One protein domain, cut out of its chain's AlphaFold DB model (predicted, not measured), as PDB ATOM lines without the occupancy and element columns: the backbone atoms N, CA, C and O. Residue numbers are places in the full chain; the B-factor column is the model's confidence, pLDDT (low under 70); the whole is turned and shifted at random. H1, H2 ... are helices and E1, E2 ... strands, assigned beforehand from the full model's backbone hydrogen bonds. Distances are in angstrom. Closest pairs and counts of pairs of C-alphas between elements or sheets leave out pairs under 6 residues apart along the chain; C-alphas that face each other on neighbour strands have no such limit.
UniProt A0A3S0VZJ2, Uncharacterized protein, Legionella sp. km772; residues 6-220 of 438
ATOM      1  N   PHE A   6      -1.436 -13.832  15.655       97.50
ATOM      2  CA  PHE A   6      -2.323 -13.629  16.794       97.50
ATOM      3  C   PHE A   6      -3.023 -14.929  17.154       97.50
ATOM      4  O   PHE A   6      -3.455 -15.670  16.268       97.50
ATOM      5  N   PHE A   7      -3.150 -15.194  18.450       97.31
ATOM      6  CA  PHE A   7      -3.780 -16.398  18.965       97.31
ATOM      7  C   PHE A   7      -4.778 -16.051  20.061       97.31
ATOM      8  O   PHE A   7      -4.489 -15.230  20.932       97.31
ATOM      9  N   VAL A   8      -5.924 -16.724  20.049       97.69
ATOM     10  CA  VAL A   8      -6.792 -16.819  21.224       97.69
ATOM     11  C   VAL A   8      -6.826 -18.264  21.694       97.69
ATOM     12  O   VAL A   8      -6.975 -19.178  20.884       97.69
ATOM     13  N   THR A   9      -6.689 -18.483  22.994       96.12
ATOM     14  CA  THR A   9      -6.751 -19.816  23.591       96.12
ATOM     15  C   THR A   9      -7.945 -19.893  24.521       96.12
ATOM     16  O   THR A   9      -8.042 -19.108  25.462       96.12
ATOM     17  N   TYR A  10      -8.838 -20.849  24.269       95.06
ATOM     18  CA  TYR A  10      -9.804 -21.283  25.272       95.06
ATOM     19  C   TYR A  10      -9.075 -22.169  26.272       95.06
ATOM     20  O   TYR A  10      -8.538 -23.215  25.894       95.06
ATOM     21  N   SER A  11      -9.055 -21.748  27.532       92.88
ATOM     22  CA  SER A  11      -8.302 -22.413  28.585       92.88
ATOM     23  C   SER A  11      -9.176 -22.778  29.773       92.88
ATOM     24  O   SER A  11     -10.160 -22.108  30.077       92.88
ATOM     25  N   VAL A  12      -8.776 -23.849  30.451       90.62
ATOM     26  CA  VAL A  12      -9.346 -24.334  31.704       90.62
ATOM     27  C   VAL A  12      -8.227 -24.461  32.734       90.62
ATOM     28  O   VAL A  12      -7.149 -24.968  32.421       90.62
ATOM     29  N   MET A  13      -8.497 -24.014  33.959       88.94
ATOM     30  CA  MET A  13      -7.672 -24.287  35.135       88.94
ATOM     31  C   MET A  13      -8.188 -25.534  35.854       88.94
ATOM     32  O   MET A  13      -9.353 -25.567  36.263       88.94
ATOM     33  N   ASP A  14      -7.337 -26.543  36.027       81.31
ATOM     34  CA  ASP A  14      -7.610 -27.691  36.891       81.31
ATOM     35  C   ASP A  14      -7.177 -27.426  38.351       81.31
ATOM     36  O   ASP A  14      -6.790 -26.316  38.729       81.31
ATOM     37  N   MET A  15      -7.294 -28.436  39.218       75.25
ATOM     38  CA  MET A  15      -6.994 -28.279  40.648       75.25
ATOM     39  C   MET A  15      -5.512 -27.987  40.934       75.25
ATOM     40  O   MET A  15      -5.217 -27.405  41.979       75.25
ATOM     41  N   ASP A  16      -4.586 -28.321  40.026       74.69
ATOM     42  CA  ASP A  16      -3.163 -27.998  40.190       74.69
ATOM     43  C   ASP A  16      -2.916 -26.482  40.100       74.69
ATOM     44  O   ASP A  16      -1.923 -25.984  40.635       74.69
ATOM     45  N   ALA A  17      -3.830 -25.738  39.469       67.38
ATOM     46  CA  ALA A  17      -3.815 -24.277  39.422       67.38
ATOM     47  C   ALA A  17      -4.334 -23.627  40.721       67.38
ATOM     48  O   ALA A  17      -4.381 -22.401  40.833       67.38
ATOM     49  N   GLY A  18      -4.787 -24.429  41.693       62.78
ATOM     50  CA  GLY A  18      -5.534 -23.941  42.854       62.78
ATOM     51  C   GLY A  18      -6.963 -23.509  42.513       62.78
ATOM     52  O   GLY A  18      -7.593 -22.808  43.311       62.78
ATOM     53  N   ALA A  19      -7.478 -23.907  41.343       64.19
ATOM     54  CA  ALA A  19      -8.874 -23.703  40.990       64.19
ATOM     55  C   ALA A  19      -9.789 -24.536  41.899       64.19
ATOM     56  O   ALA A  19      -9.382 -25.525  42.515       64.19
ATOM     57  N   ASN A  20     -11.061 -24.140  41.973       66.75
ATOM     58  CA  ASN A  20     -12.069 -24.955  42.643       66.75
ATOM     59  C   ASN A  20     -12.166 -26.351  41.962       66.75
ATOM     60  O   ASN A  20     -11.747 -26.498  40.811       66.75
ATOM     61  N   PRO A  21     -12.731 -27.385  42.618       63.28
ATOM     62  CA  PRO A  21     -12.798 -28.751  42.072       63.28
ATOM     63  C   PRO A  21     -13.453 -28.885  40.688       63.28
ATOM     64  O   PRO A  21     -13.254 -29.893  40.005       63.28
ATOM     65  N   PHE A  22     -14.221 -27.872  40.295       68.88
ATOM     66  CA  PHE A  22     -14.983 -27.771  39.061       68.88
ATOM     67  C   PHE A  22     -14.233 -27.023  37.946       68.88
ATOM     68  O   PHE A  22     -14.609 -27.103  36.776       68.88
ATOM     69  N   GLY A  23     -13.121 -26.380  38.289       75.19
ATOM     70  CA  GLY A  23     -12.271 -25.626  37.386       75.19
ATOM     71  C   GLY A  23     -12.801 -24.229  37.076       75.19
ATOM     72  O   GLY A  23     -13.836 -23.780  37.577       75.19
ATOM     73  N   HIS A  24     -12.050 -23.525  36.236       87.56
ATOM     74  CA  HIS A  24     -12.384 -22.189  35.746       87.56
ATOM     75  C   HIS A  24     -11.997 -22.071  34.275       87.56
ATOM     76  O   HIS A  24     -10.859 -22.391  33.932       87.56
ATOM     77  N   SER A  25     -12.929 -21.638  33.424       91.19
ATOM     78  CA  SER A  25     -12.680 -21.385  32.003       91.19
ATOM     79  C   SER A  25     -12.443 -19.904  31.744       91.19
ATOM     80  O   SER A  25     -13.121 -19.045  32.306       91.19
ATOM     81  N   PHE A  26     -11.510 -19.609  30.848       95.19
ATOM     82  CA  PHE A  26     -11.090 -18.251  30.524       95.19
ATOM     83  C   PHE A  26     -10.464 -18.212  29.120       95.19
ATOM     84  O   PHE A  26     -10.200 -19.253  28.513       95.19
ATOM     85  N   LEU A  27     -10.253 -17.008  28.587       97.75
ATOM     86  CA  LEU A  27      -9.558 -16.792  27.318       97.75
ATOM     87  C   LEU A  27      -8.183 -16.171  27.558       97.75
ATOM     88  O   LEU A  27      -8.037 -15.271  28.387       97.75
ATOM     89  N   ILE A  28      -7.196 -16.625  26.788       97.69
ATOM     90  CA  ILE A  28      -5.842 -16.064  26.735       97.69
ATOM     91  C   ILE A  28      -5.629 -15.453  25.355       97.69
ATOM     92  O   ILE A  28      -5.877 -16.104  24.343       97.69
ATOM     93  N   PHE A  29      -5.129 -14.225  25.313       98.19
ATOM     94  CA  PHE A  29      -4.806 -13.499  24.092       98.19
ATOM     95  C   PHE A  29      -3.298 -13.438  23.944       98.19
ATOM     96  O   PHE A  29      -2.612 -12.945  24.836       98.19
ATOM     97  N   SER A  30      -2.777 -13.944  22.829       98.19
ATOM     98  CA  SER A  30      -1.335 -14.016  22.602       98.19
ATOM     99  C   SER A  30      -0.921 -13.475  21.240       98.19
ATOM    100  O   SER A  30      -1.682 -13.545  20.271       98.19
ATOM    101  N   LYS A  31       0.309 -12.969  21.161       97.75
ATOM    102  CA  LYS A  31       0.915 -12.398  19.958       97.75
ATOM    103  C   LYS A  31       2.320 -12.960  19.753       97.75
ATOM    104  O   LYS A  31       3.058 -13.180  20.709       97.75
ATOM    105  N   GLN A  32       2.689 -13.181  18.498       97.44
ATOM    106  CA  GLN A  32       4.042 -13.541  18.090       97.44
ATOM    107  C   GLN A  32       4.506 -12.581  16.990       97.44
ATOM    108  O   GLN A  32       3.897 -12.533  15.920       97.44
ATOM    109  N   ASP A  33       5.570 -11.822  17.241       97.12
ATOM    110  CA  ASP A  33       6.043 -10.765  16.338       97.12
ATOM    111  C   ASP A  33       6.903 -11.272  15.177       97.12
ATOM    112  O   ASP A  33       6.898 -10.669  14.107       97.12
ATOM    113  N   ALA A  34       7.628 -12.374  15.363       96.19
ATOM    114  CA  ALA A  34       8.462 -12.993  14.336       96.19
ATOM    115  C   ALA A  34       8.526 -14.514  14.527       96.19
ATOM    116  O   ALA A  34       8.105 -15.043  15.552       96.19
ATOM    117  N   GLU A  35       9.067 -15.238  13.548       91.31
ATOM    118  CA  GLU A  35       9.084 -16.709  13.554       91.31
ATOM    119  C   GLU A  35       9.763 -17.312  14.781       91.31
ATOM    120  O   GLU A  35       9.177 -18.172  15.442       91.31
ATOM    121  N   ASP A  36      10.915 -16.761  15.151       90.81
ATOM    122  CA  ASP A  36      11.710 -17.218  16.292       90.81
ATOM    123  C   ASP A  36      11.515 -16.348  17.548       90.81
ATOM    124  O   ASP A  36      12.275 -16.462  18.524       90.81
ATOM    125  N   SER A  37      10.529 -15.441  17.539       94.62
ATOM    126  CA  SER A  37      10.203 -14.641  18.721       94.62
ATOM    127  C   SER A  37       9.415 -15.477  19.735       94.62
ATOM    128  O   SER A  37       8.659 -16.375  19.340       94.62
ATOM    129  N   PRO A  38       9.534 -15.168  21.039       96.62
ATOM    130  CA  PRO A  38       8.583 -15.626  22.044       96.62
ATOM    131  C   PRO A  38       7.138 -15.359  21.613       96.62
ATOM    132  O   PRO A  38       6.862 -14.402  20.880       96.62
ATOM    133  N   ILE A  39       6.224 -16.206  22.082       97.50
ATOM    134  CA  ILE A  39       4.789 -15.944  21.986       97.50
ATOM    135  C   ILE A  39       4.390 -15.301  23.310       97.50
ATOM    136  O   ILE A  39       4.418 -15.960  24.350       97.50
ATOM    137  N   GLU A  40       4.074 -14.014  23.275       98.06
ATOM    138  CA  GLU A  40       3.700 -13.229  24.448       98.06
ATOM    139  C   GLU A  40       2.198 -13.337  24.694       98.06
ATOM    140  O   GLU A  40       1.400 -13.221  23.765       98.06
ATOM    141  N   VAL A  41       1.811 -13.543  25.949       98.00
ATOM    142  CA  VAL A  41       0.438 -13.368  26.410       98.00
ATOM    143  C   VAL A  41       0.237 -11.892  26.716       98.00
ATOM    144  O   VAL A  41       0.825 -11.360  27.654       98.00
ATOM    145  N   ILE A  42      -0.621 -11.245  25.934       96.88
ATOM    146  CA  ILE A  42      -0.856  -9.802  26.022       96.88
ATOM    147  C   ILE A  42      -2.111  -9.452  26.824       96.88
ATOM    148  O   ILE A  42      -2.239  -8.332  27.309       96.88
ATOM    149  N   ASP A  43      -3.058 -10.386  26.940       96.69
ATOM    150  CA  ASP A  43      -4.246 -10.200  27.770       96.69
ATOM    151  C   ASP A  43      -4.886 -11.538  28.149       96.69
ATOM    152  O   ASP A  43      -4.600 -12.589  27.568       96.69
ATOM    153  N   SER A  44      -5.801 -11.488  29.106       97.06
ATOM    154  CA  SER A  44      -6.601 -12.631  29.525       97.06
ATOM    155  C   SER A  44      -7.900 -12.168  30.165       97.06
ATOM    156  O   SER A  44      -7.939 -11.149  30.853       97.06
ATOM    157  N   ILE A  45      -8.972 -12.935  29.971       97.06
ATOM    158  CA  ILE A  45     -10.268 -12.650  30.592       97.06
ATOM    159  C   ILE A  45     -10.920 -13.928  31.094       97.06
ATOM    160  O   ILE A  45     -10.973 -14.928  30.381       97.06
ATOM    161  N   GLY A  46     -11.476 -13.864  32.295       95.25
ATOM    162  CA  GLY A  46     -12.373 -14.868  32.842       95.25
ATOM    163  C   GLY A  46     -13.691 -14.245  33.268       95.25
ATOM    164  O   GLY A  46     -13.835 -13.027  33.369       95.25
ATOM    165  N   PHE A  47     -14.673 -15.099  33.523       93.75
ATOM    166  CA  PHE A  47     -15.997 -14.683  33.966       93.75
ATOM    167  C   PHE A  47     -16.303 -15.332  35.311       93.75
ATOM    168  O   PHE A  47     -16.294 -16.550  35.424       93.75
ATOM    169  N   TYR A  48     -16.536 -14.534  36.346       89.38
ATOM    170  CA  TYR A  48     -16.587 -15.014  37.726       89.38
ATOM    171  C   TYR A  48     -17.977 -14.869  38.334       89.38
ATOM    172  O   TYR A  48     -18.631 -13.839  38.155       89.38
ATOM    173  N   SER A  49     -18.404 -15.866  39.117       85.56
ATOM    174  CA  SER A  49     -19.603 -15.736  39.943       85.56
ATOM    175  C   SER A  49     -19.403 -14.688  41.032       85.56
ATOM    176  O   SER A  49     -18.307 -14.514  41.568       85.56
ATOM    177  N   GLN A  50     -20.488 -14.033  41.426       83.19
ATOM    178  CA  GLN A  50     -20.511 -13.216  42.635       83.19
ATOM    179  C   GLN A  50     -20.600 -14.102  43.895       83.19
ATOM    180  O   GLN A  50     -21.018 -15.260  43.792       83.19
ATOM    181  N   PRO A  51     -20.197 -13.600  45.081       72.38
ATOM    182  CA  PRO A  51     -20.360 -14.328  46.339       72.38
ATOM    183  C   PRO A  51     -21.802 -14.811  46.526       72.38
ATOM    184  O   PRO A  51     -22.737 -14.037  46.330       72.38
ATOM    185  N   SER A  52     -21.962 -16.082  46.911       65.69
ATOM    186  CA  SER A  52     -23.265 -16.744  47.016       65.69
ATOM    187  C   SER A  52     -24.211 -15.990  47.952       65.69
ATOM    188  O   SER A  52     -23.934 -15.852  49.145       65.69
ATOM    189  N   THR A  53     -25.375 -15.601  47.434       62.50
ATOM    190  CA  THR A  53     -26.460 -14.995  48.223       62.50
ATOM    191  C   THR A  53     -27.519 -15.998  48.663       62.50
ATOM    192  O   THR A  53     -28.516 -15.610  49.261       62.50
ATOM    193  N   THR A  54     -27.272 -17.295  48.433       63.09
ATOM    194  CA  THR A  54     -28.213 -18.384  48.725       63.09
ATOM    195  C   THR A  54     -28.800 -18.311  50.128       63.09
ATOM    196  O   THR A  54     -28.143 -18.592  51.134       63.09
ATOM    197  N   THR A  55     -30.078 -17.955  50.148       60.88
ATOM    198  CA  THR A  55     -30.929 -17.849  51.332       60.88
ATOM    199  C   THR A  55     -31.590 -19.175  51.703       60.88
ATOM    200  O   THR A  55     -31.953 -19.360  52.861       60.88
ATOM    201  N   ASP A  56     -31.711 -20.107  50.752       63.19
ATOM    202  CA  ASP A  56     -32.324 -21.417  50.980       63.19
ATOM    203  C   ASP A  56     -31.446 -22.281  51.916       63.19
ATOM    204  O   ASP A  56     -30.288 -22.566  51.581       63.19
ATOM    205  N   PRO A  57     -31.960 -22.725  53.083       69.50
ATOM    206  CA  PRO A  57     -31.184 -23.481  54.067       69.50
ATOM    207  C   PRO A  57     -30.714 -24.852  53.569       69.50
ATOM    208  O   PRO A  57     -29.634 -25.310  53.950       69.50
ATOM    209  N   ILE A  58     -31.504 -25.510  52.718       66.75
ATOM    210  CA  ILE A  58     -31.218 -26.845  52.184       66.75
ATOM    211  C   ILE A  58     -30.106 -26.729  51.147       66.75
ATOM    212  O   ILE A  58     -29.093 -27.425  51.244       66.75
ATOM    213  N   ILE A  59     -30.236 -25.778  50.216       65.69
ATOM    214  CA  ILE A  59     -29.205 -25.504  49.208       65.69
ATOM    215  C   ILE A  59     -27.913 -25.047  49.895       65.69
ATOM    216  O   ILE A  59     -26.832 -25.510  49.545       65.69
ATOM    217  N   LYS A  60     -28.001 -24.195  50.922       66.75
ATOM    218  CA  LYS A  60     -26.841 -23.742  51.704       66.75
ATOM    219  C   LYS A  60     -26.125 -24.892  52.423       66.75
ATOM    220  O   LYS A  60     -24.895 -24.918  52.447       66.75
ATOM    221  N   THR A  61     -26.868 -25.851  52.971       67.19
ATOM    222  CA  THR A  61     -26.298 -27.032  53.643       67.19
ATOM    223  C   THR A  61     -25.627 -27.971  52.642       67.19
ATOM    224  O   THR A  61     -24.484 -28.377  52.848       67.19
ATOM    225  N   LEU A  62     -26.287 -28.243  51.511       65.62
ATOM    226  CA  LEU A  62     -25.723 -29.046  50.425       65.62
ATOM    227  C   LEU A  62     -24.447 -28.405  49.855       65.62
ATOM    228  O   LEU A  62     -23.454 -29.093  49.623       65.62
ATOM    229  N   LYS A  63     -24.437 -27.072  49.717       66.19
ATOM    230  CA  LYS A  63     -23.245 -26.300  49.356       66.19
ATOM    231  C   LYS A  63     -22.108 -26.470  50.353       66.19
ATOM    232  O   LYS A  63     -20.981 -26.701  49.933       66.19
ATOM    233  N   GLY A  64     -22.402 -26.388  51.649       62.38
ATOM    234  CA  GLY A  64     -21.413 -26.585  52.708       62.38
ATOM    235  C   GLY A  64     -20.774 -27.975  52.677       62.38
ATOM    236  O   GLY A  64     -19.557 -28.082  52.792       62.38
ATOM    237  N   ILE A  65     -21.572 -29.023  52.447       62.09
ATOM    238  CA  ILE A  65     -21.094 -30.414  52.350       62.09
ATOM    239  C   ILE A  65     -20.183 -30.610  51.130       62.09
ATOM    240  O   ILE A  65     -19.183 -31.317  51.208       62.09
ATOM    241  N   LEU A  66     -20.514 -29.968  50.009       58.41
ATOM    242  CA  LEU A  66     -19.799 -30.115  48.739       58.41
ATOM    243  C   LEU A  66     -18.712 -29.042  48.517       58.41
ATOM    244  O   LEU A  66     -18.058 -29.034  47.476       58.41
ATOM    245  N   GLY A  67     -18.498 -28.141  49.483       55.59
ATOM    246  CA  GLY A  67     -17.489 -27.077  49.412       55.59
ATOM    247  C   GLY A  67     -17.808 -25.950  48.417       55.59
ATOM    248  O   GLY A  67     -16.902 -25.258  47.952       55.59
ATOM    249  N   PHE A  68     -19.079 -25.752  48.065       61.50
ATOM    250  CA  PHE A  68     -19.512 -24.750  47.092       61.50
ATOM    251  C   PHE A  68     -19.649 -23.350  47.707       61.50
ATOM    252  O   PHE A  68     -20.421 -23.141  48.640       61.50
ATOM    253  N   ASN A  69     -19.002 -22.358  47.090       57.09
ATOM    254  CA  ASN A  69     -19.274 -20.930  47.319       57.09
ATOM    255  C   ASN A  69     -19.732 -20.204  46.034       57.09
ATOM    256  O   ASN A  69     -19.573 -18.994  45.902       57.09
ATOM    257  N   ILE A  70     -20.260 -20.955  45.064       58.56
ATOM    258  CA  ILE A  70     -20.846 -20.423  43.823       58.56
ATOM    259  C   ILE A  70     -22.316 -20.099  44.052       58.56
ATOM    260  O   ILE A  70     -22.981 -20.841  44.776       58.56
ATOM    261  N   ASP A  71     -22.844 -19.021  43.471       58.78
ATOM    262  CA  ASP A  71     -24.284 -18.774  43.545       58.78
ATOM    263  C   ASP A  71     -25.040 -19.794  42.677       58.78
ATOM    264  O   ASP A  71     -24.671 -20.058  41.535       58.78
ATOM    265  N   LEU A  72     -26.052 -20.426  43.271       61.38
ATOM    266  CA  LEU A  72     -26.970 -21.339  42.572       61.38
ATOM    267  C   LEU A  72     -28.323 -20.657  42.334       61.38
ATOM    268  O   LEU A  72     -29.225 -21.258  41.763       61.38
ATOM    269  N   GLN A  73     -28.471 -19.419  42.811       62.50
ATOM    270  CA  GLN A  73     -29.594 -18.545  42.521       62.50
ATOM    271  C   GLN A  73     -29.178 -17.623  41.372       62.50
ATOM    272  O   GLN A  73     -28.027 -17.198  41.334       62.50
ATOM    273  N   ASP A  74     -30.099 -17.362  40.441       69.81
ATOM    274  CA  ASP A  74     -29.928 -16.607  39.188       69.81
ATOM    275  C   ASP A  74     -29.286 -15.216  39.378       69.81
ATOM    276  O   ASP A  74     -29.962 -14.190  39.335       69.81
ATOM    277  N   GLY A  75     -27.982 -15.158  39.623       85.50
ATOM    278  CA  GLY A  75     -27.204 -13.930  39.709       85.50
ATOM    279  C   GLY A  75     -26.561 -13.581  38.374       85.50
ATOM    280  O   GLY A  75     -26.709 -14.292  37.379       85.50
ATOM    281  N   HIS A  76     -25.804 -12.486  38.359       91.19
ATOM    282  CA  HIS A  76     -24.906 -12.180  37.251       91.19
ATOM    283  C   HIS A  76     -23.460 -12.580  37.566       91.19
ATOM    284  O   HIS A  76     -23.035 -12.573  38.726       91.19
ATOM    285  N   GLY A  77     -22.689 -12.886  36.525       91.69
ATOM    286  CA  GLY A  77     -21.231 -12.968  36.622       91.69
ATOM    287  C   GLY A  77     -20.570 -11.627  36.306       91.69
ATOM    288  O   GLY A  77     -21.242 -10.662  35.935       91.69
ATOM    289  N   ILE A  78     -19.252 -11.558  36.473       93.56
ATOM    290  CA  ILE A  78     -18.448 -10.380  36.127       93.56
ATOM    291  C   ILE A  78     -17.259 -10.813  35.281       93.56
ATOM    292  O   ILE A  78     -16.538 -11.739  35.661       93.56
ATOM    293  N   LEU A  79     -17.040 -10.128  34.158       95.75
ATOM    294  CA  LEU A  79     -15.805 -10.255  33.393       95.75
ATOM    295  C   LEU A  79     -14.647  -9.559  34.108       95.75
ATOM    296  O   LEU A  79     -14.711  -8.373  34.431       95.75
ATOM    297  N   VAL A  80     -13.570 -10.302  34.340       94.81
ATOM    298  CA  VAL A  80     -12.375  -9.820  35.035       94.81
ATOM    299  C   VAL A  80     -11.142 -10.325  34.299       94.81
ATOM    300  O   VAL A  80     -11.142 -11.431  33.761       94.81
ATOM    301  N   LYS A  81     -10.074  -9.526  34.288       95.44
ATOM    302  CA  LYS A  81      -8.774  -9.998  33.809       95.44
ATOM    303  C   LYS A  81      -8.213 -11.062  34.745       95.44
ATOM    304  O   LYS A  81      -8.276 -10.897  35.965       95.44
ATOM    305  N   GLU A  82      -7.638 -12.127  34.193       94.12
ATOM    306  CA  GLU A  82      -6.986 -13.135  35.032       94.12
ATOM    307  C   GLU A  82      -5.740 -12.558  35.692       94.12
ATOM    308  O   GLU A  82      -5.023 -11.741  35.112       94.12
ATOM    309  N   THR A  83      -5.436 -13.003  36.908       91.56
ATOM    310  CA  THR A  83      -4.174 -12.615  37.543       91.56
ATOM    311  C   THR A  83      -3.018 -13.380  36.906       91.56
ATOM    312  O   THR A  83      -3.137 -14.578  36.646       91.56
ATOM    313  N   MET A  84      -1.874 -12.721  36.698       92.38
ATOM    314  CA  MET A  84      -0.702 -13.390  36.126       92.38
ATOM    315  C   MET A  84      -0.251 -14.581  36.976       92.38
ATOM    316  O   MET A  84       0.149 -15.600  36.427       92.38
ATOM    317  N   ARG A  85      -0.397 -14.505  38.305       88.38
ATOM    318  CA  ARG A  85      -0.158 -15.635  39.210       88.38
ATOM    319  C   ARG A  85      -0.946 -16.885  38.809       88.38
ATOM    320  O   ARG A  85      -0.370 -17.967  38.789       88.38
ATOM    321  N   SER A  86      -2.238 -16.742  38.508       88.38
ATOM    322  CA  SER A  86      -3.078 -17.873  38.093       88.38
ATOM    323  C   SER A  86      -2.611 -18.458  36.757       88.38
ATOM    324  O   SER A  86      -2.672 -19.665  36.555       88.38
ATOM    325  N   LEU A  87      -2.103 -17.611  35.856       92.62
ATOM    326  CA  LEU A  87      -1.641 -18.026  34.530       92.62
ATOM    327  C   LEU A  87      -0.222 -18.610  34.513       92.62
ATOM    328  O   LEU A  87       0.083 -19.486  33.715       92.62
ATOM    329  N   ASN A  88       0.651 -18.151  35.406       89.38
ATOM    330  CA  ASN A  88       2.000 -18.689  35.595       89.38
ATOM    331  C   ASN A  88       1.998 -19.981  36.449       89.38
ATOM    332  O   ASN A  88       3.045 -20.529  36.805       89.38
ATOM    333  N   GLY A  89       0.811 -20.466  36.824       83.56
ATOM    334  CA  GLY A  89       0.588 -21.660  37.633       83.56
ATOM    335  C   GLY A  89       0.569 -22.964  36.831       83.56
ATOM    336  O   GLY A  89       0.665 -22.988  35.601       83.56
ATOM    337  N   ASN A  90       0.501 -24.080  37.555       87.19
ATOM    338  CA  ASN A  90       0.288 -25.396  36.955       87.19
ATOM    339  C   ASN A  90      -1.179 -25.564  36.549       87.19
ATOM    340  O   ASN A  90      -2.014 -24.736  36.892       87.19
ATOM    341  N   GLY A  91      -1.500 -26.663  35.865       86.31
ATOM    342  CA  GLY A  91      -2.894 -27.076  35.698       86.31
ATOM    343  C   GLY A  91      -3.663 -26.322  34.620       86.31
ATOM    344  O   GLY A  91      -4.890 -26.379  34.588       86.31
ATOM    345  N   LEU A  92      -2.961 -25.608  33.738       91.62
ATOM    346  CA  LEU A  92      -3.583 -25.005  32.571       91.62
ATOM    347  C   LEU A  92      -3.704 -26.027  31.449       91.62
ATOM    348  O   LEU A  92      -2.762 -26.751  31.123       91.62
ATOM    349  N   ARG A  93      -4.877 -26.048  30.829       90.12
ATOM    350  CA  ARG A  93      -5.175 -26.854  29.646       90.12
ATOM    351  C   ARG A  93      -5.938 -25.997  28.660       90.12
ATOM    352  O   ARG A  93      -6.680 -25.114  29.083       90.12
ATOM    353  N   GLY A  94      -5.791 -26.225  27.362       91.12
ATOM    354  CA  GLY A  94      -6.530 -25.399  26.413       91.12
ATOM    355  C   GLY A  94      -6.312 -25.713  24.949       91.12
ATOM    356  O   GLY A  94      -5.424 -26.469  24.576       91.12
ATOM    357  N   ILE A  95      -7.143 -25.094  24.120       91.06
ATOM    358  CA  ILE A  95      -7.068 -25.158  22.663       91.06
ATOM    359  C   ILE A  95      -6.877 -23.751  22.109       91.06
ATOM    360  O   ILE A  95      -7.568 -22.817  22.516       91.06
ATOM    361  N   SER A  96      -5.923 -23.605  21.192       94.31
ATOM    362  CA  SER A  96      -5.550 -22.314  20.617       94.31
ATOM    363  C   SER A  96      -6.016 -22.185  19.174       94.31
ATOM    364  O   SER A  96      -5.887 -23.116  18.381       94.31
ATOM    365  N   PHE A  97      -6.486 -20.995  18.824       94.88
ATOM    366  CA  PHE A  97      -6.945 -20.624  17.495       94.88
ATOM    367  C   PHE A  97      -6.079 -19.483  16.978       94.88
ATOM    368  O   PHE A  97      -5.954 -18.449  17.634       94.88
ATOM    369  N   GLN A  98      -5.476 -19.667  15.805       95.69
ATOM    370  CA  GLN A  98      -4.768 -18.588  15.126       95.69
ATOM    371  C   GLN A  98      -5.785 -17.688  14.418       95.69
ATOM    372  O   GLN A  98      -6.606 -18.180  13.645       95.69
ATOM    373  N   LEU A  99      -5.711 -16.382  14.663       96.00
ATOM    374  CA  LEU A  99      -6.643 -15.390  14.136       96.00
ATOM    375  C   LEU A  99      -5.962 -14.448  13.143       96.00
ATOM    376  O   LEU A  99      -4.747 -14.234  13.185       96.00
ATOM    377  N   SER A 100      -6.766 -13.833  12.277       96.06
ATOM    378  CA  SER A 100      -6.353 -12.596  11.610       96.06
ATOM    379  C   SER A 100      -6.278 -11.447  12.621       96.06
ATOM    380  O   SER A 100      -7.013 -11.437  13.609       96.06
ATOM    381  N   GLU A 101      -5.438 -10.446  12.355       96.38
ATOM    382  CA  GLU A 101      -5.336  -9.243  13.198       96.38
ATOM    383  C   GLU A 101      -6.699  -8.568  13.398       96.38
ATOM    384  O   GLU A 101      -7.076  -8.235  14.517       96.38
ATOM    385  N   LYS A 102      -7.493  -8.454  12.324       96.31
ATOM    386  CA  LYS A 102      -8.840  -7.876  12.379       96.31
ATOM    387  C   LYS A 102      -9.757  -8.634  13.345       96.31
ATOM    388  O   LYS A 102     -10.432  -7.995  14.144       96.31
ATOM    389  N   GLN A 103      -9.791  -9.969  13.279       96.62
ATOM    390  CA  GLN A 103     -10.602 -10.780  14.200       96.62
ATOM    391  C   GLN A 103     -10.100 -10.667  15.637       96.62
ATOM    392  O   GLN A 103     -10.900 -10.564  16.560       96.62
ATOM    393  N   PHE A 104      -8.782 -10.648  15.828       97.75
ATOM    394  CA  PHE A 104      -8.179 -10.512  17.146       97.75
ATOM    395  C   PHE A 104      -8.532  -9.168  17.803       97.75
ATOM    396  O   PHE A 104      -8.995  -9.148  18.941       97.75
ATOM    397  N   LEU A 105      -8.396  -8.058  17.071       97.31
ATOM    398  CA  LEU A 105      -8.761  -6.719  17.548       97.31
ATOM    399  C   LEU A 105     -10.275  -6.564  17.761       97.31
ATOM    400  O   LEU A 105     -10.689  -5.920  18.726       97.31
ATOM    401  N   SER A 106     -11.096  -7.167  16.894       97.56
ATOM    402  CA  SER A 106     -12.559  -7.203  17.042       97.56
ATOM    403  C   SER A 106     -12.956  -7.894  18.347       97.56
ATOM    404  O   SER A 106     -13.618  -7.291  19.190       97.56
ATOM    405  N   LEU A 107     -12.428  -9.101  18.577       97.88
ATOM    406  CA  LEU A 107     -12.650  -9.855  19.806       97.88
ATOM    407  C   LEU A 107     -12.179  -9.079  21.047       97.88
ATOM    408  O   LEU A 107     -12.886  -9.053  22.056       97.88
ATOM    409  N   GLN A 108     -11.011  -8.426  20.973       97.44
ATOM    410  CA  GLN A 108     -10.507  -7.598  22.070       97.44
ATOM    411  C   GLN A 108     -11.439  -6.435  22.400       97.44
ATOM    412  O   GLN A 108     -11.813  -6.239  23.556       97.44
ATOM    413  N   THR A 109     -11.863  -5.703  21.375       97.31
ATOM    414  CA  THR A 109     -12.793  -4.580  21.519       97.31
ATOM    415  C   THR A 109     -14.119  -5.051  22.119       97.31
ATOM    416  O   THR A 109     -14.621  -4.445  23.064       97.31
ATOM    417  N   ASN A 110     -14.651  -6.180  21.643       96.75
ATOM    418  CA  ASN A 110     -15.918  -6.747  22.097       96.75
ATOM    419  C   ASN A 110     -15.912  -7.073  23.604       96.75
ATOM    420  O   ASN A 110     -16.819  -6.656  24.342       96.75
ATOM    421  N   TYR A 111     -14.882  -7.763  24.112       96.50
ATOM    422  CA  TYR A 111     -14.847  -8.058  25.547       96.50
ATOM    423  C   TYR A 111     -14.560  -6.811  26.391       96.50
ATOM    424  O   TYR A 111     -15.126  -6.686  27.477       96.50
ATOM    425  N   GLN A 112     -13.727  -5.875  25.919       97.31
ATOM    426  CA  GLN A 112     -13.424  -4.638  26.651       97.31
ATOM    427  C   GLN A 112     -14.671  -3.763  26.784       97.31
ATOM    428  O   GLN A 112     -14.971  -3.253  27.866       97.31
ATOM    429  N   GLU A 113     -15.450  -3.642  25.709       97.06
ATOM    430  CA  GLU A 113     -16.750  -2.985  25.748       97.06
ATOM    431  C   GLU A 113     -17.728  -3.700  26.677       97.06
ATOM    432  O   GLU A 113     -18.446  -3.037  27.425       97.06
ATOM    433  N   SER A 114     -17.764  -5.037  26.649       96.38
ATOM    434  CA  SER A 114     -18.605  -5.821  27.558       96.38
ATOM    435  C   SER A 114     -18.240  -5.555  29.020       96.38
ATOM    436  O   SER A 114     -19.125  -5.247  29.809       96.38
ATOM    437  N   MET A 115     -16.949  -5.578  29.370       97.12
ATOM    438  CA  MET A 115     -16.464  -5.255  30.718       97.12
ATOM    439  C   MET A 115     -16.871  -3.844  31.150       97.12
ATOM    440  O   MET A 115     -17.354  -3.649  32.265       97.12
ATOM    441  N   LYS A 116     -16.713  -2.854  30.262       97.50
ATOM    442  CA  LYS A 116     -17.110  -1.469  30.533       97.50
ATOM    443  C   LYS A 116     -18.618  -1.355  30.782       97.50
ATOM    444  O   LYS A 116     -19.021  -0.805  31.803       97.50
ATOM    445  N   LYS A 117     -19.441  -1.928  29.895       96.75
ATOM    446  CA  LYS A 117     -20.911  -1.938  30.006       96.75
ATOM    447  C   LYS A 117     -21.383  -2.660  31.273       96.75
ATOM    448  O   LYS A 117     -22.327  -2.205  31.915       96.75
ATOM    449  N   GLU A 118     -20.731  -3.763  31.646       96.06
ATOM    450  CA  GLU A 118     -21.002  -4.495  32.889       96.06
ATOM    451  C   GLU A 118     -20.685  -3.628  34.120       96.06
ATOM    452  O   GLU A 118     -21.517  -3.513  35.019       96.06
ATOM    453  N   GLN A 119     -19.532  -2.953  34.146       96.75
ATOM    454  CA  GLN A 119     -19.138  -2.093  35.267       96.75
ATOM    455  C   GLN A 119     -20.031  -0.849  35.412       96.75
ATOM    456  O   GLN A 119     -20.376  -0.463  36.533       96.75
ATOM    457  N   GLU A 120     -20.427  -0.233  34.297       97.12
ATOM    458  CA  GLU A 120     -21.387   0.877  34.273       97.12
ATOM    459  C   GLU A 120     -22.735   0.436  34.856       97.12
ATOM    460  O   GLU A 120     -23.234   1.071  35.785       97.12
ATOM    461  N   ALA A 121     -23.266  -0.701  34.393       96.94
ATOM    462  CA  ALA A 121     -24.511  -1.268  34.903       96.94
ATOM    463  C   ALA A 121     -24.428  -1.588  36.404       96.94
ATOM    464  O   ALA A 121     -25.333  -1.246  37.157       96.94
ATOM    465  N   ILE A 122     -23.333  -2.200  36.870       95.94
ATOM    466  CA  ILE A 122     -23.136  -2.501  38.298       95.94
ATOM    467  C   ILE A 122     -23.142  -1.218  39.132       95.94
ATOM    468  O   ILE A 122     -23.769  -1.181  40.189       95.94
ATOM    469  N   THR A 123     -22.452  -0.173  38.674       96.75
ATOM    470  CA  THR A 123     -22.341   1.100  39.403       96.75
ATOM    471  C   THR A 123     -23.699   1.796  39.503       96.75
ATOM    472  O   THR A 123     -24.107   2.202  40.591       96.75
ATOM    473  N   GLU A 124     -24.417   1.863  38.384       96.81
ATOM    474  CA  GLU A 124     -25.770   2.408  38.281       96.81
ATOM    475  C   GLU A 124     -26.751   1.667  39.201       96.81
ATOM    476  O   GLU A 124     -27.390   2.269  40.063       96.81
ATOM    477  N   LEU A 125     -26.810   0.338  39.088       96.44
ATOM    478  CA  LEU A 125     -27.736  -0.491  39.858       96.44
ATOM    479  C   LEU A 125     -27.399  -0.496  41.350       96.44
ATOM    480  O   LEU A 125     -28.305  -0.525  42.178       96.44
ATOM    481  N   ASN A 126     -26.118  -0.431  41.726       95.81
ATOM    482  CA  ASN A 126     -25.730  -0.288  43.128       95.81
ATOM    483  C   ASN A 126     -26.281   1.013  43.728       95.81
ATOM    484  O   ASN A 126     -26.790   0.987  44.849       95.81
ATOM    485  N   ALA A 127     -26.206   2.131  42.999       95.44
ATOM    486  CA  ALA A 127     -26.750   3.410  43.452       95.44
ATOM    487  C   ALA A 127     -28.283   3.359  43.574       95.44
ATOM    488  O   ALA A 127     -28.827   3.746  44.609       95.44
ATOM    489  N   GLU A 128     -28.971   2.812  42.566       95.06
ATOM    490  CA  GLU A 128     -30.432   2.663  42.570       95.06
ATOM    491  C   GLU A 128     -30.926   1.763  43.716       95.06
ATOM    492  O   GLU A 128     -31.846   2.130  44.448       95.06
ATOM    493  N   LEU A 129     -30.310   0.591  43.903       94.19
ATOM    494  CA  LEU A 129     -30.687  -0.355  44.958       94.19
ATOM    495  C   LEU A 129     -30.423   0.225  46.350       94.19
ATOM    496  O   LEU A 129     -31.277   0.113  47.228       94.19
ATOM    497  N   THR A 130     -29.293   0.915  46.530       94.62
ATOM    498  CA  THR A 130     -28.963   1.592  47.793       94.62
ATOM    499  C   THR A 130     -29.982   2.683  48.118       94.62
ATOM    500  O   THR A 130     -30.454   2.751  49.250       94.62
ATOM    501  N   ALA A 131     -30.396   3.486  47.129       94.81
ATOM    502  CA  ALA A 131     -31.431   4.507  47.310       94.81
ATOM    503  C   ALA A 131     -32.798   3.911  47.699       94.81
ATOM    504  O   ALA A 131     -33.570   4.548  48.414       94.81
ATOM    505  N   ARG A 132     -33.086   2.674  47.273       94.38
ATOM    506  CA  ARG A 132     -34.297   1.918  47.641       94.38
ATOM    507  C   ARG A 132     -34.162   1.137  48.957       94.38
ATOM    508  O   ARG A 132     -35.112   0.468  49.352       94.38
ATOM    509  N   GLY A 133     -33.002   1.171  49.617       93.06
ATOM    510  CA  GLY A 133     -32.732   0.375  50.820       93.06
ATOM    511  C   GLY A 133     -32.620  -1.136  50.563       93.06
ATOM    512  O   GLY A 133     -32.774  -1.928  51.491       93.06
ATOM    513  N   VAL A 134     -32.367  -1.552  49.319       91.50
ATOM    514  CA  VAL A 134     -32.216  -2.960  48.923       91.50
ATOM    515  C   VAL A 134     -30.725  -3.321  48.886       91.50
ATOM    516  O   VAL A 134     -29.934  -2.580  48.299       91.50
ATOM    517  N   PRO A 135     -30.297  -4.460  49.464       88.75
ATOM    518  CA  PRO A 135     -28.896  -4.866  49.421       88.75
ATOM    519  C   PRO A 135     -28.441  -5.124  47.979       88.75
ATOM    520  O   PRO A 135     -29.057  -5.895  47.239       88.75
ATOM    521  N   ALA A 136     -27.329  -4.501  47.588       89.19
ATOM    522  CA  ALA A 136     -26.798  -4.573  46.233       89.19
ATOM    523  C   ALA A 136     -25.872  -5.789  46.044       89.19
ATOM    524  O   ALA A 136     -24.656  -5.724  46.251       89.19
ATOM    525  N   ASN A 137     -26.451  -6.918  45.640       88.50
ATOM    526  CA  ASN A 137     -25.749  -8.181  45.431       88.50
ATOM    527  C   ASN A 137     -25.960  -8.729  44.005       88.50
ATOM    528  O   ASN A 137     -26.667  -8.125  43.200       88.50
ATOM    529  N   GLY A 138     -25.315  -9.853  43.673       87.50
ATOM    530  CA  GLY A 138     -25.353 -10.415  42.317       87.50
ATOM    531  C   GLY A 138     -26.761 -10.780  41.828       87.50
ATOM    532  O   GLY A 138     -27.050 -10.615  40.647       87.50
ATOM    533  N   TYR A 139     -27.646 -11.219  42.724       87.06
ATOM    534  CA  TYR A 139     -29.032 -11.557  42.400       87.06
ATOM    535  C   TYR A 139     -29.892 -10.304  42.193       87.06
ATOM    536  O   TYR A 139     -30.510 -10.136  41.140       87.06
ATOM    537  N   THR A 140     -29.889  -9.375  43.156       90.38
ATOM    538  CA  THR A 140     -30.734  -8.167  43.095       90.38
ATOM    539  C   THR A 140     -30.354  -7.255  41.933       90.38
ATOM    540  O   THR A 140     -31.241  -6.734  41.257       90.38
ATOM    541  N   ARG A 141     -29.052  -7.119  41.635       92.62
ATOM    542  CA  ARG A 141     -28.580  -6.394  40.445       92.62
ATOM    543  C   ARG A 141     -29.082  -7.037  39.159       92.62
ATOM    544  O   ARG A 141     -29.536  -6.330  38.267       92.62
ATOM    545  N   TYR A 142     -29.011  -8.363  39.049       92.62
ATOM    546  CA  TYR A 142     -29.405  -9.045  37.819       92.62
ATOM    547  C   TYR A 142     -30.909  -8.954  37.552       92.62
ATOM    548  O   TYR A 142     -31.309  -8.724  36.412       92.62
ATOM    549  N   LEU A 143     -31.741  -9.070  38.592       91.62
ATOM    550  CA  LEU A 143     -33.183  -8.857  38.469       91.62
ATOM    551  C   LEU A 143     -33.520  -7.434  38.017       91.62
ATOM    552  O   LEU A 143     -34.273  -7.266  37.059       91.62
ATOM    553  N   ALA A 144     -32.928  -6.425  38.661       93.94
ATOM    554  CA  ALA A 144     -33.152  -5.029  38.305       93.94
ATOM    555  C   ALA A 144     -32.681  -4.719  36.870       93.94
ATOM    556  O   ALA A 144     -33.387  -4.054  36.114       93.94
ATOM    557  N   GLU A 145     -31.533  -5.260  36.447       95.94
ATOM    558  CA  GLU A 145     -31.054  -5.119  35.068       95.94
ATOM    559  C   GLU A 145     -31.978  -5.809  34.059       95.94
ATOM    560  O   GLU A 145     -32.197  -5.270  32.977       95.94
ATOM    561  N   LYS A 146     -32.520  -6.990  34.387       95.00
ATOM    562  CA  LYS A 146     -33.488  -7.695  33.534       95.00
ATOM    563  C   LYS A 146     -34.764  -6.883  33.341       95.00
ATOM    564  O   LYS A 146     -35.205  -6.732  32.205       95.00
ATOM    565  N   GLU A 147     -35.325  -6.351  34.425       94.19
ATOM    566  CA  GLU A 147     -36.517  -5.497  34.386       94.19
ATOM    567  C   GLU A 147     -36.259  -4.245  33.537       94.19
ATOM    568  O   GLU A 147     -37.011  -3.950  32.608       94.19
ATOM    569  N   LYS A 148     -35.134  -3.561  33.776       95.44
ATOM    570  CA  LYS A 148     -34.746  -2.364  33.023       95.44
ATOM    571  C   LYS A 148     -34.524  -2.654  31.541       95.44
ATOM    572  O   LYS A 148     -35.036  -1.941  30.683       95.44
ATOM    573  N   ALA A 149     -33.813  -3.734  31.227       95.12
ATOM    574  CA  ALA A 149     -33.576  -4.159  29.854       95.12
ATOM    575  C   ALA A 149     -34.883  -4.513  29.124       95.12
ATOM    576  O   ALA A 149     -35.025  -4.191  27.945       95.12
ATOM    577  N   GLN A 150     -35.852  -5.115  29.824       95.50
ATOM    578  CA  GLN A 150     -37.178  -5.404  29.282       95.50
ATOM    579  C   GLN A 150     -37.975  -4.123  28.995       95.50
ATOM    580  O   GLN A 150     -38.571  -4.018  27.924       95.50
ATOM    581  N   LEU A 151     -37.953  -3.143  29.907       94.94
ATOM    582  CA  LEU A 151     -38.596  -1.836  29.712       94.94
ATOM    583  C   LEU A 151     -37.982  -1.059  28.537       94.94
ATOM    584  O   LEU A 151     -38.700  -0.440  27.757       94.94
ATOM    585  N   GLU A 152     -36.662  -1.136  28.381       94.69
ATOM    586  CA  GLU A 152     -35.896  -0.457  27.327       94.69
ATOM    587  C   GLU A 152     -35.804  -1.270  26.017       94.69
ATOM    588  O   GLU A 152     -35.124  -0.853  25.081       94.69
ATOM    589  N   GLN A 153     -36.463  -2.436  25.933       94.81
ATOM    590  CA  GLN A 153     -36.431  -3.356  24.783       94.81
ATOM    591  C   GLN A 153     -35.014  -3.719  24.298       94.81
ATOM    592  O   GLN A 153     -34.774  -3.946  23.109       94.81
ATOM    593  N   ARG A 154     -34.060  -3.816  25.224       94.38
ATOM    594  CA  ARG A 154     -32.672  -4.200  24.942       94.38
ATOM    595  C   ARG A 154     -32.305  -5.508  25.628       94.38
ATOM    596  O   ARG A 154     -32.990  -5.993  26.523       94.38
ATOM    597  N   LYS A 155     -31.169  -6.084  25.236       92.56
ATOM    598  CA  LYS A 155     -30.584  -7.203  25.983       92.56
ATOM    599  C   LYS A 155     -29.988  -6.691  27.310       92.56
ATOM    600  O   LYS A 155     -29.424  -5.589  27.329       92.56
ATOM    601  N   PRO A 156     -30.074  -7.471  28.405       94.69
ATOM    602  CA  PRO A 156     -29.362  -7.175  29.646       94.69
ATOM    603  C   PRO A 156     -27.858  -7.003  29.404       94.69
ATOM    604  O   PRO A 156     -27.249  -7.802  28.686       94.69
ATOM    605  N   ARG A 157     -27.261  -5.967  30.005       95.31
ATOM    606  CA  ARG A 157     -25.805  -5.737  30.000       95.31
ATOM    607  C   ARG A 157     -25.098  -6.775  30.865       95.31
ATOM    608  O   ARG A 157     -24.051  -7.281  30.484       95.31
ATOM    609  N   LEU A 158     -25.705  -7.116  32.001       95.00
ATOM    610  CA  LEU A 158     -25.221  -8.153  32.906       95.00
ATOM    611  C   LEU A 158     -25.625  -9.532  32.387       95.00
ATOM    612  O   LEU A 158     -26.794  -9.771  32.078       95.00
ATOM    613  N   ARG A 159     -24.657 -10.446  32.296       93.75
ATOM    614  CA  ARG A 159     -24.890 -11.835  31.885       93.75
ATOM    615  C   ARG A 159     -25.123 -12.727  33.099       93.75
ATOM    616  O   ARG A 159     -24.489 -12.491  34.129       93.75
ATOM    617  N   PRO A 160     -26.009 -13.733  32.994       91.31
ATOM    618  CA  PRO A 160     -26.253 -14.644  34.102       91.31
ATOM    619  C   PRO A 160     -24.963 -15.356  34.516       91.31
ATOM    620  O   PRO A 160     -24.060 -15.523  33.704       91.31
ATOM    621  N   PHE A 161     -24.882 -15.789  35.766       88.19
ATOM    622  CA  PHE A 161     -23.956 -16.833  36.185       88.19
ATOM    623  C   PHE A 161     -24.699 -17.753  37.141       88.19
ATOM    624  O   PHE A 161     -24.952 -17.388  38.289       88.19
ATOM    625  N   HIS A 162     -25.039 -18.947  36.670       81.31
ATOM    626  CA  HIS A 162     -25.793 -19.924  37.442       81.31
ATOM    627  C   HIS A 162     -25.465 -21.341  36.980       81.31
ATOM    628  O   HIS A 162     -25.185 -21.601  35.810       81.31
ATOM    629  N   VAL A 163     -25.538 -22.279  37.919       76.19
ATOM    630  CA  VAL A 163     -25.417 -23.710  37.640       76.19
ATOM    631  C   VAL A 163     -26.754 -24.356  37.963       76.19
ATOM    632  O   VAL A 163     -27.201 -24.321  39.107       76.19
ATOM    633  N   THR A 164     -27.396 -24.940  36.957       73.25
ATOM    634  CA  THR A 164     -28.643 -25.695  37.122       73.25
ATOM    635  C   THR A 164     -28.351 -27.185  37.092       73.25
ATOM    636  O   THR A 164     -27.582 -27.643  36.251       73.25
ATOM    637  N   MET A 165     -29.008 -27.945  37.964       69.75
ATOM    638  CA  MET A 165     -29.024 -29.406  37.911       69.75
ATOM    639  C   MET A 165     -30.479 -29.869  37.954       69.75
ATOM    640  O   MET A 165     -31.131 -29.776  38.992       69.75
ATOM    641  N   GLN A 166     -31.000 -30.333  36.822       67.44
ATOM    642  CA  GLN A 166     -32.347 -30.886  36.704       67.44
ATOM    643  C   GLN A 166     -32.263 -32.406  36.566       67.44
ATOM    644  O   GLN A 166     -31.484 -32.919  35.772       67.44
ATOM    645  N   MET A 167     -33.051 -33.154  37.336       69.69
ATOM    646  CA  MET A 167     -33.135 -34.607  37.169       69.69
ATOM    647  C   MET A 167     -33.986 -34.917  35.929       69.69
ATOM    648  O   MET A 167     -35.169 -34.584  35.896       69.69
ATOM    649  N   THR A 168     -33.410 -35.573  34.925       73.94
ATOM    650  CA  THR A 168     -34.125 -36.085  33.746       73.94
ATOM    651  C   THR A 168     -34.098 -37.614  33.730       73.94
ATOM    652  O   THR A 168     -33.328 -38.242  34.458       73.94
ATOM    653  N   MET A 169     -34.892 -38.242  32.854       74.75
ATOM    654  CA  MET A 169     -34.867 -39.705  32.659       74.75
ATOM    655  C   MET A 169     -33.499 -40.231  32.185       74.75
ATOM    656  O   MET A 169     -33.238 -41.426  32.274       74.75
ATOM    657  N   GLN A 170     -32.624 -39.351  31.690       71.56
ATOM    658  CA  GLN A 170     -31.272 -39.665  31.217       71.56
ATOM    659  C   GLN A 170     -30.191 -39.310  32.257       71.56
ATOM    660  O   GLN A 170     -28.998 -39.422  31.974       71.56
ATOM    661  N   GLY A 171     -30.600 -38.900  33.463       70.38
ATOM    662  CA  GLY A 171     -29.731 -38.455  34.550       70.38
ATOM    663  C   GLY A 171     -29.818 -36.950  34.799       70.38
ATOM    664  O   GLY A 171     -30.740 -36.273  34.345       70.38
ATOM    665  N   PHE A 172     -28.859 -36.420  35.553       68.25
ATOM    666  CA  PHE A 172     -28.791 -34.989  35.833       68.25
ATOM    667  C   PHE A 172     -28.408 -34.205  34.567       68.25
ATOM    668  O   PHE A 172     -27.375 -34.465  33.944       68.25
ATOM    669  N   ASP A 173     -29.234 -33.225  34.220       71.38
ATOM    670  CA  ASP A 173     -29.062 -32.280  33.126       71.38
ATOM    671  C   ASP A 173     -28.642 -30.913  33.677       71.38
ATOM    672  O   ASP A 173     -29.207 -30.409  34.650       71.38
ATOM    673  N   SER A 174     -27.636 -30.318  33.049       73.94
ATOM    674  CA  SER A 174     -27.162 -28.967  33.348       73.94
ATOM    675  C   SER A 174     -27.114 -28.071  32.122       73.94
ATOM    676  O   SER A 174     -26.462 -27.029  32.172       73.94
ATOM    677  N   SER A 175     -27.776 -28.463  31.035       75.38
ATOM    678  CA  SER A 175     -27.839 -27.736  29.767       75.38
ATOM    679  C   SER A 175     -28.357 -26.302  29.912       75.38
ATOM    680  O   SER A 175     -28.005 -25.442  29.111       75.38
ATOM    681  N   ALA A 176     -29.147 -26.031  30.953       76.94
ATOM    682  CA  ALA A 176     -29.640 -24.700  31.277       76.94
ATOM    683  C   ALA A 176     -28.644 -23.838  32.077       76.94
ATOM    684  O   ALA A 176     -28.967 -22.687  32.366       76.94
ATOM    685  N   SER A 177     -27.460 -24.349  32.440       81.69
ATOM    686  CA  SER A 177     -26.444 -23.587  33.180       81.69
ATOM    687  C   SER A 177     -25.812 -22.523  32.293       81.69
ATOM    688  O   SER A 177     -25.701 -22.697  31.083       81.69
ATOM    689  N   TYR A 178     -25.358 -21.434  32.905       87.50
ATOM    690  CA  TYR A 178     -24.545 -20.436  32.228       87.50
ATOM    691  C   TYR A 178     -23.392 -20.030  33.141       87.50
ATOM    692  O   TYR A 178     -23.598 -19.483  34.223       87.50
ATOM    693  N   THR A 179     -22.172 -20.329  32.719       87.56
ATOM    694  CA  THR A 179     -20.968 -20.271  33.553       87.56
ATOM    695  C   THR A 179     -19.823 -19.548  32.840       87.56
ATOM    696  O   THR A 179     -19.982 -18.971  31.761       87.56
ATOM    697  N   CYS A 180     -18.626 -19.586  33.434       89.69
ATOM    698  CA  CYS A 180     -17.407 -19.080  32.809       89.69
ATOM    699  C   CYS A 180     -17.087 -19.744  31.466       89.69
ATOM    700  O   CYS A 180     -16.585 -19.091  30.551       89.69
ATOM    701  N   LYS A 181     -17.444 -21.021  31.336       90.25
ATOM    702  CA  LYS A 181     -17.306 -21.810  30.116       90.25
ATOM    703  C   LYS A 181     -18.163 -21.246  28.991       90.25
ATOM    704  O   LYS A 181     -17.641 -20.951  27.920       90.25
ATOM    705  N   ASP A 182     -19.449 -21.041  29.256       91.62
ATOM    706  CA  ASP A 182     -20.410 -20.525  28.281       91.62
ATOM    707  C   ASP A 182     -20.011 -19.128  27.813       91.62
ATOM    708  O   ASP A 182     -19.911 -18.880  26.614       91.62
ATOM    709  N   ARG A 183     -19.661 -18.242  28.754       94.25
ATOM    710  CA  ARG A 183     -19.265 -16.868  28.425       94.25
ATOM    711  C   ARG A 183     -18.004 -16.804  27.560       94.25
ATOM    712  O   ARG A 183     -17.954 -15.999  26.632       94.25
ATOM    713  N   ALA A 184     -16.996 -17.630  27.846       95.25
ATOM    714  CA  ALA A 184     -15.780 -17.695  27.036       95.25
ATOM    715  C   ALA A 184     -16.074 -18.199  25.612       95.25
ATOM    716  O   ALA A 184     -15.537 -17.665  24.643       95.25
ATOM    717  N   LEU A 185     -16.948 -19.199  25.477       94.44
ATOM    718  CA  LEU A 185     -17.324 -19.757  24.178       94.44
ATOM    719  C   LEU A 185     -18.229 -18.831  23.369       94.44
ATOM    720  O   LEU A 185     -18.088 -18.796  22.150       94.44
ATOM    721  N   ASP A 186     -19.113 -18.071  24.017       95.19
ATOM    722  CA  ASP A 186     -19.941 -17.055  23.358       95.19
ATOM    723  C   ASP A 186     -19.063 -16.027  22.637       95.19
ATOM    724  O   ASP A 186     -19.287 -15.752  21.466       95.19
ATOM    725  N   PHE A 187     -17.995 -15.543  23.280       97.00
ATOM    726  CA  PHE A 187     -17.047 -14.627  22.638       97.00
ATOM    727  C   PHE A 187     -16.374 -15.225  21.397       97.00
ATOM    728  O   PHE A 187     -16.240 -14.554  20.377       97.00
ATOM    729  N   LEU A 188     -15.954 -16.490  21.462       97.00
ATOM    730  CA  LEU A 188     -15.341 -17.159  20.311       97.00
ATOM    731  C   LEU A 188     -16.353 -17.416  19.185       97.00
ATOM    732  O   LEU A 188     -15.998 -17.367  18.009       97.00
ATOM    733  N   TYR A 189     -17.598 -17.718  19.541       96.31
ATOM    734  CA  TYR A 189     -18.667 -17.997  18.592       96.31
ATOM    735  C   TYR A 189     -19.158 -16.730  17.888       96.31
ATOM    736  O   TYR A 189     -19.266 -16.721  16.663       96.31
ATOM    737  N   ASP A 190     -19.380 -15.648  18.640       94.62
ATOM    738  CA  ASP A 190     -19.862 -14.363  18.124       94.62
ATOM    739  C   ASP A 190     -18.886 -13.754  17.096       94.62
ATOM    740  O   ASP A 190     -19.315 -13.128  16.128       94.62
ATOM    741  N   GLU A 191     -17.579 -13.999  17.249       95.12
ATOM    742  CA  GLU A 191     -16.532 -13.560  16.309       95.12
ATOM    743  C   GLU A 191     -16.247 -14.575  15.178       95.12
ATOM    744  O   GLU A 191     -15.320 -14.398  14.379       95.12
ATOM    745  N   GLY A 192     -17.017 -15.668  15.105       95.06
ATOM    746  CA  GLY A 192     -16.886 -16.701  14.075       95.06
ATOM    747  C   GLY A 192     -15.581 -17.505  14.141       95.06
ATOM    748  O   GLY A 192     -15.140 -18.044  13.127       95.06
ATOM    749  N   ILE A 193     -14.940 -17.568  15.312       95.56
ATOM    750  CA  ILE A 193     -13.680 -18.301  15.533       95.56
ATOM    751  C   ILE A 193     -13.955 -19.796  15.684       95.56
ATOM    752  O   ILE A 193     -13.201 -20.631  15.184       95.56
ATOM    753  N   ILE A 194     -15.055 -20.129  16.358       94.94
ATOM    754  CA  ILE A 194     -15.553 -21.496  16.489       94.94
ATOM    755  C   ILE A 194     -16.925 -21.621  15.836       94.94
ATOM    756  O   ILE A 194     -17.709 -20.676  15.801       94.94
ATOM    757  N   ASN A 195     -17.231 -22.817  15.342       94.00
ATOM    758  CA  ASN A 195     -18.562 -23.144  14.848       94.00
ATOM    759  C   ASN A 195     -19.439 -23.741  15.965       94.00
ATOM    760  O   ASN A 195     -18.962 -24.104  17.042       94.00
ATOM    761  N   GLU A 196     -20.734 -23.887  15.681       91.12
ATOM    762  CA  GLU A 196     -21.702 -24.425  16.644       91.12
ATOM    763  C   GLU A 196     -21.389 -25.875  17.053       91.12
ATOM    764  O   GLU A 196     -21.652 -26.271  18.187       91.12
ATOM    765  N   ALA A 197     -20.800 -26.674  16.157       88.56
ATOM    766  CA  ALA A 197     -20.438 -28.056  16.459       88.56
ATOM    767  C   ALA A 197     -19.344 -28.129  17.537       88.56
ATOM    768  O   ALA A 197     -19.506 -28.851  18.521       88.56
ATOM    769  N   LEU A 198     -18.276 -27.335  17.401       87.25
ATOM    770  CA  LEU A 198     -17.200 -27.251  18.388       87.25
ATOM    771  C   LEU A 198     -17.695 -26.629  19.699       87.25
ATOM    772  O   LEU A 198     -17.380 -27.136  20.773       87.25
ATOM    773  N   ARG A 199     -18.533 -25.586  19.627       89.19
ATOM    774  CA  ARG A 199     -19.172 -24.993  20.812       89.19
ATOM    775  C   ARG A 199     -19.958 -26.044  21.603       89.19
ATOM    776  O   ARG A 199     -19.744 -26.183  22.806       89.19
ATOM    777  N   LYS A 200     -20.799 -26.841  20.935       84.06
ATOM    778  CA  LYS A 200     -21.566 -27.930  21.567       84.06
ATOM    779  C   LYS A 200     -20.682 -29.035  22.143       84.06
ATOM    780  O   LYS A 200     -20.988 -29.522  23.229       84.06
ATOM    781  N   GLN A 201     -19.602 -29.409  21.453       82.38
ATOM    782  CA  GLN A 201     -18.633 -30.394  21.955       82.38
ATOM    783  C   GLN A 201     -17.958 -29.930  23.245       82.38
ATOM    784  O   GLN A 201     -17.744 -30.735  24.149       82.38
ATOM    785  N   ILE A 202     -17.636 -28.638  23.347       81.50
ATOM    786  CA  ILE A 202     -17.038 -28.104  24.566       81.50
ATOM    787  C   ILE A 202     -18.103 -28.018  25.662       81.50
ATOM    788  O   ILE A 202     -17.831 -28.510  26.750       81.50
ATOM    789  N   ILE A 203     -19.298 -27.463  25.400       77.12
ATOM    790  CA  ILE A 203     -20.368 -27.254  26.401       77.12
ATOM    791  C   ILE A 203     -20.883 -28.569  27.001       77.12
ATOM    792  O   ILE A 203     -20.941 -28.632  28.223       77.12
ATOM    793  N   ALA A 204     -21.168 -29.590  26.182       63.34
ATOM    794  CA  ALA A 204     -21.722 -30.912  26.526       63.34
ATOM    795  C   ALA A 204     -22.863 -30.920  27.583       63.34
ATOM    796  O   ALA A 204     -22.698 -30.594  28.750       63.34
ATOM    797  N   GLY A 205     -24.059 -31.371  27.196       52.44
ATOM    798  CA  GLY A 205     -25.296 -31.219  27.986       52.44
ATOM    799  C   GLY A 205     -25.515 -32.151  29.191       52.44
ATOM    800  O   GLY A 205     -26.658 -32.309  29.593       52.44
ATOM    801  N   LYS A 206     -24.497 -32.807  29.770       58.62
ATOM    802  CA  LYS A 206     -24.693 -33.614  31.003       58.62
ATOM    803  C   LYS A 206     -24.245 -32.823  32.225       58.62
ATOM    804  O   LYS A 206     -23.261 -32.102  32.131       58.62
ATOM    805  N   ALA A 207     -24.865 -33.050  33.388       55.81
ATOM    806  CA  ALA A 207     -24.537 -32.328  34.626       55.81
ATOM    807  C   ALA A 207     -23.072 -32.384  35.050       55.81
ATOM    808  O   ALA A 207     -22.566 -31.421  35.624       55.81
ATOM    809  N   GLY A 208     -22.379 -33.481  34.732       59.25
ATOM    810  CA  GLY A 208     -20.934 -33.558  34.915       59.25
ATOM    811  C   GLY A 208     -20.220 -32.427  34.178       59.25
ATOM    812  O   GLY A 208     -19.345 -31.808  34.759       59.25
ATOM    813  N   HIS A 209     -20.654 -32.089  32.964       61.84
ATOM    814  CA  HIS A 209     -19.977 -31.185  32.039       61.84
ATOM    815  C   HIS A 209     -20.345 -29.701  32.140       61.84
ATOM    816  O   HIS A 209     -19.733 -28.889  31.445       61.84
ATOM    817  N   ALA A 210     -21.265 -29.301  33.028       54.56
ATOM    818  CA  ALA A 210     -21.489 -27.876  33.327       54.56
ATOM    819  C   ALA A 210     -20.214 -27.168  33.805       54.56
ATOM    820  O   ALA A 210     -20.081 -25.952  33.701       54.56
ATOM    821  N   PHE A 211     -19.278 -27.935  34.349       64.50
ATOM    822  CA  PHE A 211     -18.068 -27.414  34.938       64.50
ATOM    823  C   PHE A 211     -16.876 -27.530  33.983       64.50
ATOM    824  O   PHE A 211     -16.717 -28.568  33.334       64.50
ATOM    825  N   PRO A 212     -16.000 -26.509  33.933       65.56
ATOM    826  CA  PRO A 212     -14.824 -26.473  33.069       65.56
ATOM    827  C   PRO A 212     -13.975 -27.738  33.057       65.56
ATOM    828  O   PRO A 212     -13.450 -28.078  32.009       65.56
ATOM    829  N   ARG A 213     -13.838 -28.439  34.188       66.38
ATOM    830  CA  ARG A 213     -13.025 -29.661  34.308       66.38
ATOM    831  C   ARG A 213     -13.564 -30.853  33.517       66.38
ATOM    832  O   ARG A 213     -12.801 -31.737  33.137       66.38
ATOM    833  N   PHE A 214     -14.874 -30.925  33.330       67.31
ATOM    834  CA  PHE A 214     -15.528 -32.081  32.743       67.31
ATOM    835  C   PHE A 214     -16.000 -31.683  31.344       67.31
ATOM    836  O   PHE A 214     -16.997 -30.997  31.162       67.31
ATOM    837  N   HIS A 215     -15.293 -32.111  30.313       67.81
ATOM    838  CA  HIS A 215     -15.670 -31.874  28.921       67.81
ATOM    839  C   HIS A 215     -15.281 -33.091  28.089       67.81
ATOM    840  O   HIS A 215     -14.363 -33.822  28.452       67.81
ATOM    841  N   ASP A 216     -15.980 -33.303  26.977       68.06
ATOM    842  CA  ASP A 216     -15.766 -34.478  26.119       68.06
ATOM    843  C   ASP A 216     -14.532 -34.339  25.210       68.06
ATOM    844  O   ASP A 216     -14.129 -35.280  24.531       68.06
ATOM    845  N   LEU A 217     -13.912 -33.157  25.194       74.38
ATOM    846  CA  LEU A 217     -12.706 -32.868  24.423       74.38
ATOM    847  C   LEU A 217     -11.445 -33.194  25.239       74.38
ATOM    848  O   LEU A 217     -11.366 -32.826  26.396       74.38
ATOM    849  N   ALA A 218     -10.403 -33.799  24.677       78.00
ATOM    850  CA  ALA A 218      -9.108 -33.820  25.364       78.00
ATOM    851  C   ALA A 218      -8.422 -32.455  25.175       78.00
ATOM    852  O   ALA A 218      -8.050 -32.106  24.055       78.00
ATOM    853  N   LEU A 219      -8.281 -31.662  26.243       84.75
ATOM    854  CA  LEU A 219      -7.539 -30.398  26.190       84.75
ATOM    855  C   LEU A 219      -6.069 -30.651  26.549       84.75
ATOM    856  O   LEU A 219      -5.802 -31.124  27.665       84.75
ATOM    857  N   PRO A 220      -5.120 -30.337  25.646       86.62
ATOM    858  CA  PRO A 220      -3.713 -30.537  25.930       86.62
ATOM    859  C   PRO A 220      -3.265 -29.631  27.084       86.62
ATOM    860  O   PRO A 220      -3.777 -28.510  27.225       86.62
TER     861      PRO A 220
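Overview. This is residues 6 to 220 of the 438 residues of an uncharacterized protein of Legionella sp. km772 (UniProt A0A3S0VZJ2). A strongly twisted sheet of five strands is covered by the short helix H5 and the very long helix H3, which runs slantwise past the sheet and on beyond it, while H6 folds back on H5. H4 packs across H3 near its far end, and H1 and the small hairpin of E6 and E7 lie far out. The 215 printed residues hold seven helices and seven strands, in the order E1 E2 E3 H1 E4 H2 E5 H3 H4 E6 E7 H5 H6 H7. The class is mixed, and the sheet, ordered E4 E3 E2 E1 E5, is antiparallel. The whole is compact, with a radius of gyration of the C-alphas of 18.1 A and spans of 58, 39 and 32 A.

Arrangement. E1, residues 6 to 13, E2, residues 24 to 32, and E3, residues 39 to 49, form a meander, each strand the antiparallel neighbour of the one before; N 9 and O 28 are 2.9 A apart, N 29 and O 43 2.8 A. E3 bends by 51 degrees at residue 42. H1, residues 57 to 66, is not on the sheet. E4, residues 75 to 80, neighbours E3, with N 78 and O 48 2.9 A apart. H2, residues 84 to 87, only grazes the sheet. E5, residues 92 to 99, neighbours E1, with N 10 and O 95 2.9 A apart. H3, residues 101 to 131, has a height over the sheet of 9.7 A; its closest C-alphas to E4 are Met 115 and Leu 79, 5.7 A. Residues 141 to 145 of H4, residues 138 to 151, touch H3, about perpendicular at 80 degrees; the closest C-alphas are Leu 125 and Arg 141, 6.0 A. E6, residues 166 to 168, and E7, residues 171 to 173, form a hairpin, with N 166 and O 173 2.8 A apart. H5, residues 180 to 190, makes two layers with H3 and the sheet, helices on one face; it runs along the strands, at 13 degrees to E2 on the local plane. H6, residues 196 to 203, forms a helical hairpin with H5, the closest C-alphas being Leu 185 and Arg 199, 6.5 A. H7, residues 207 to 210, is close to but not clearly touching H6, at 6.9 A between the C-alphas of Ile 203 and His 209. In H1, H3, H4, H5 and H6 every O i to N i+4 pair is within hydrogen-bond range; H2 and H7 are too short for one.

Along the chain. E1 begins at C-alpha 6, (-2.323, -13.629, 16.794). E3 is 30.3 A long and E2 25.6 A. H3 measures 45.1 A, ending at C-alpha 131, (-31.431, 4.507, 47.310); H4 measures 20.2 A. H7 ends at C-alpha 210, (-21.489, -27.876, 33.327).

Size, cuts and confidence. The C-alphas farthest apart are Asp 36 and Gly 133, 59.0 A. The printed part has no cut, and the one long link is H4 to E6. Confidence is under 70 in 46 residues, among them 52 to 74 and 204 to 216.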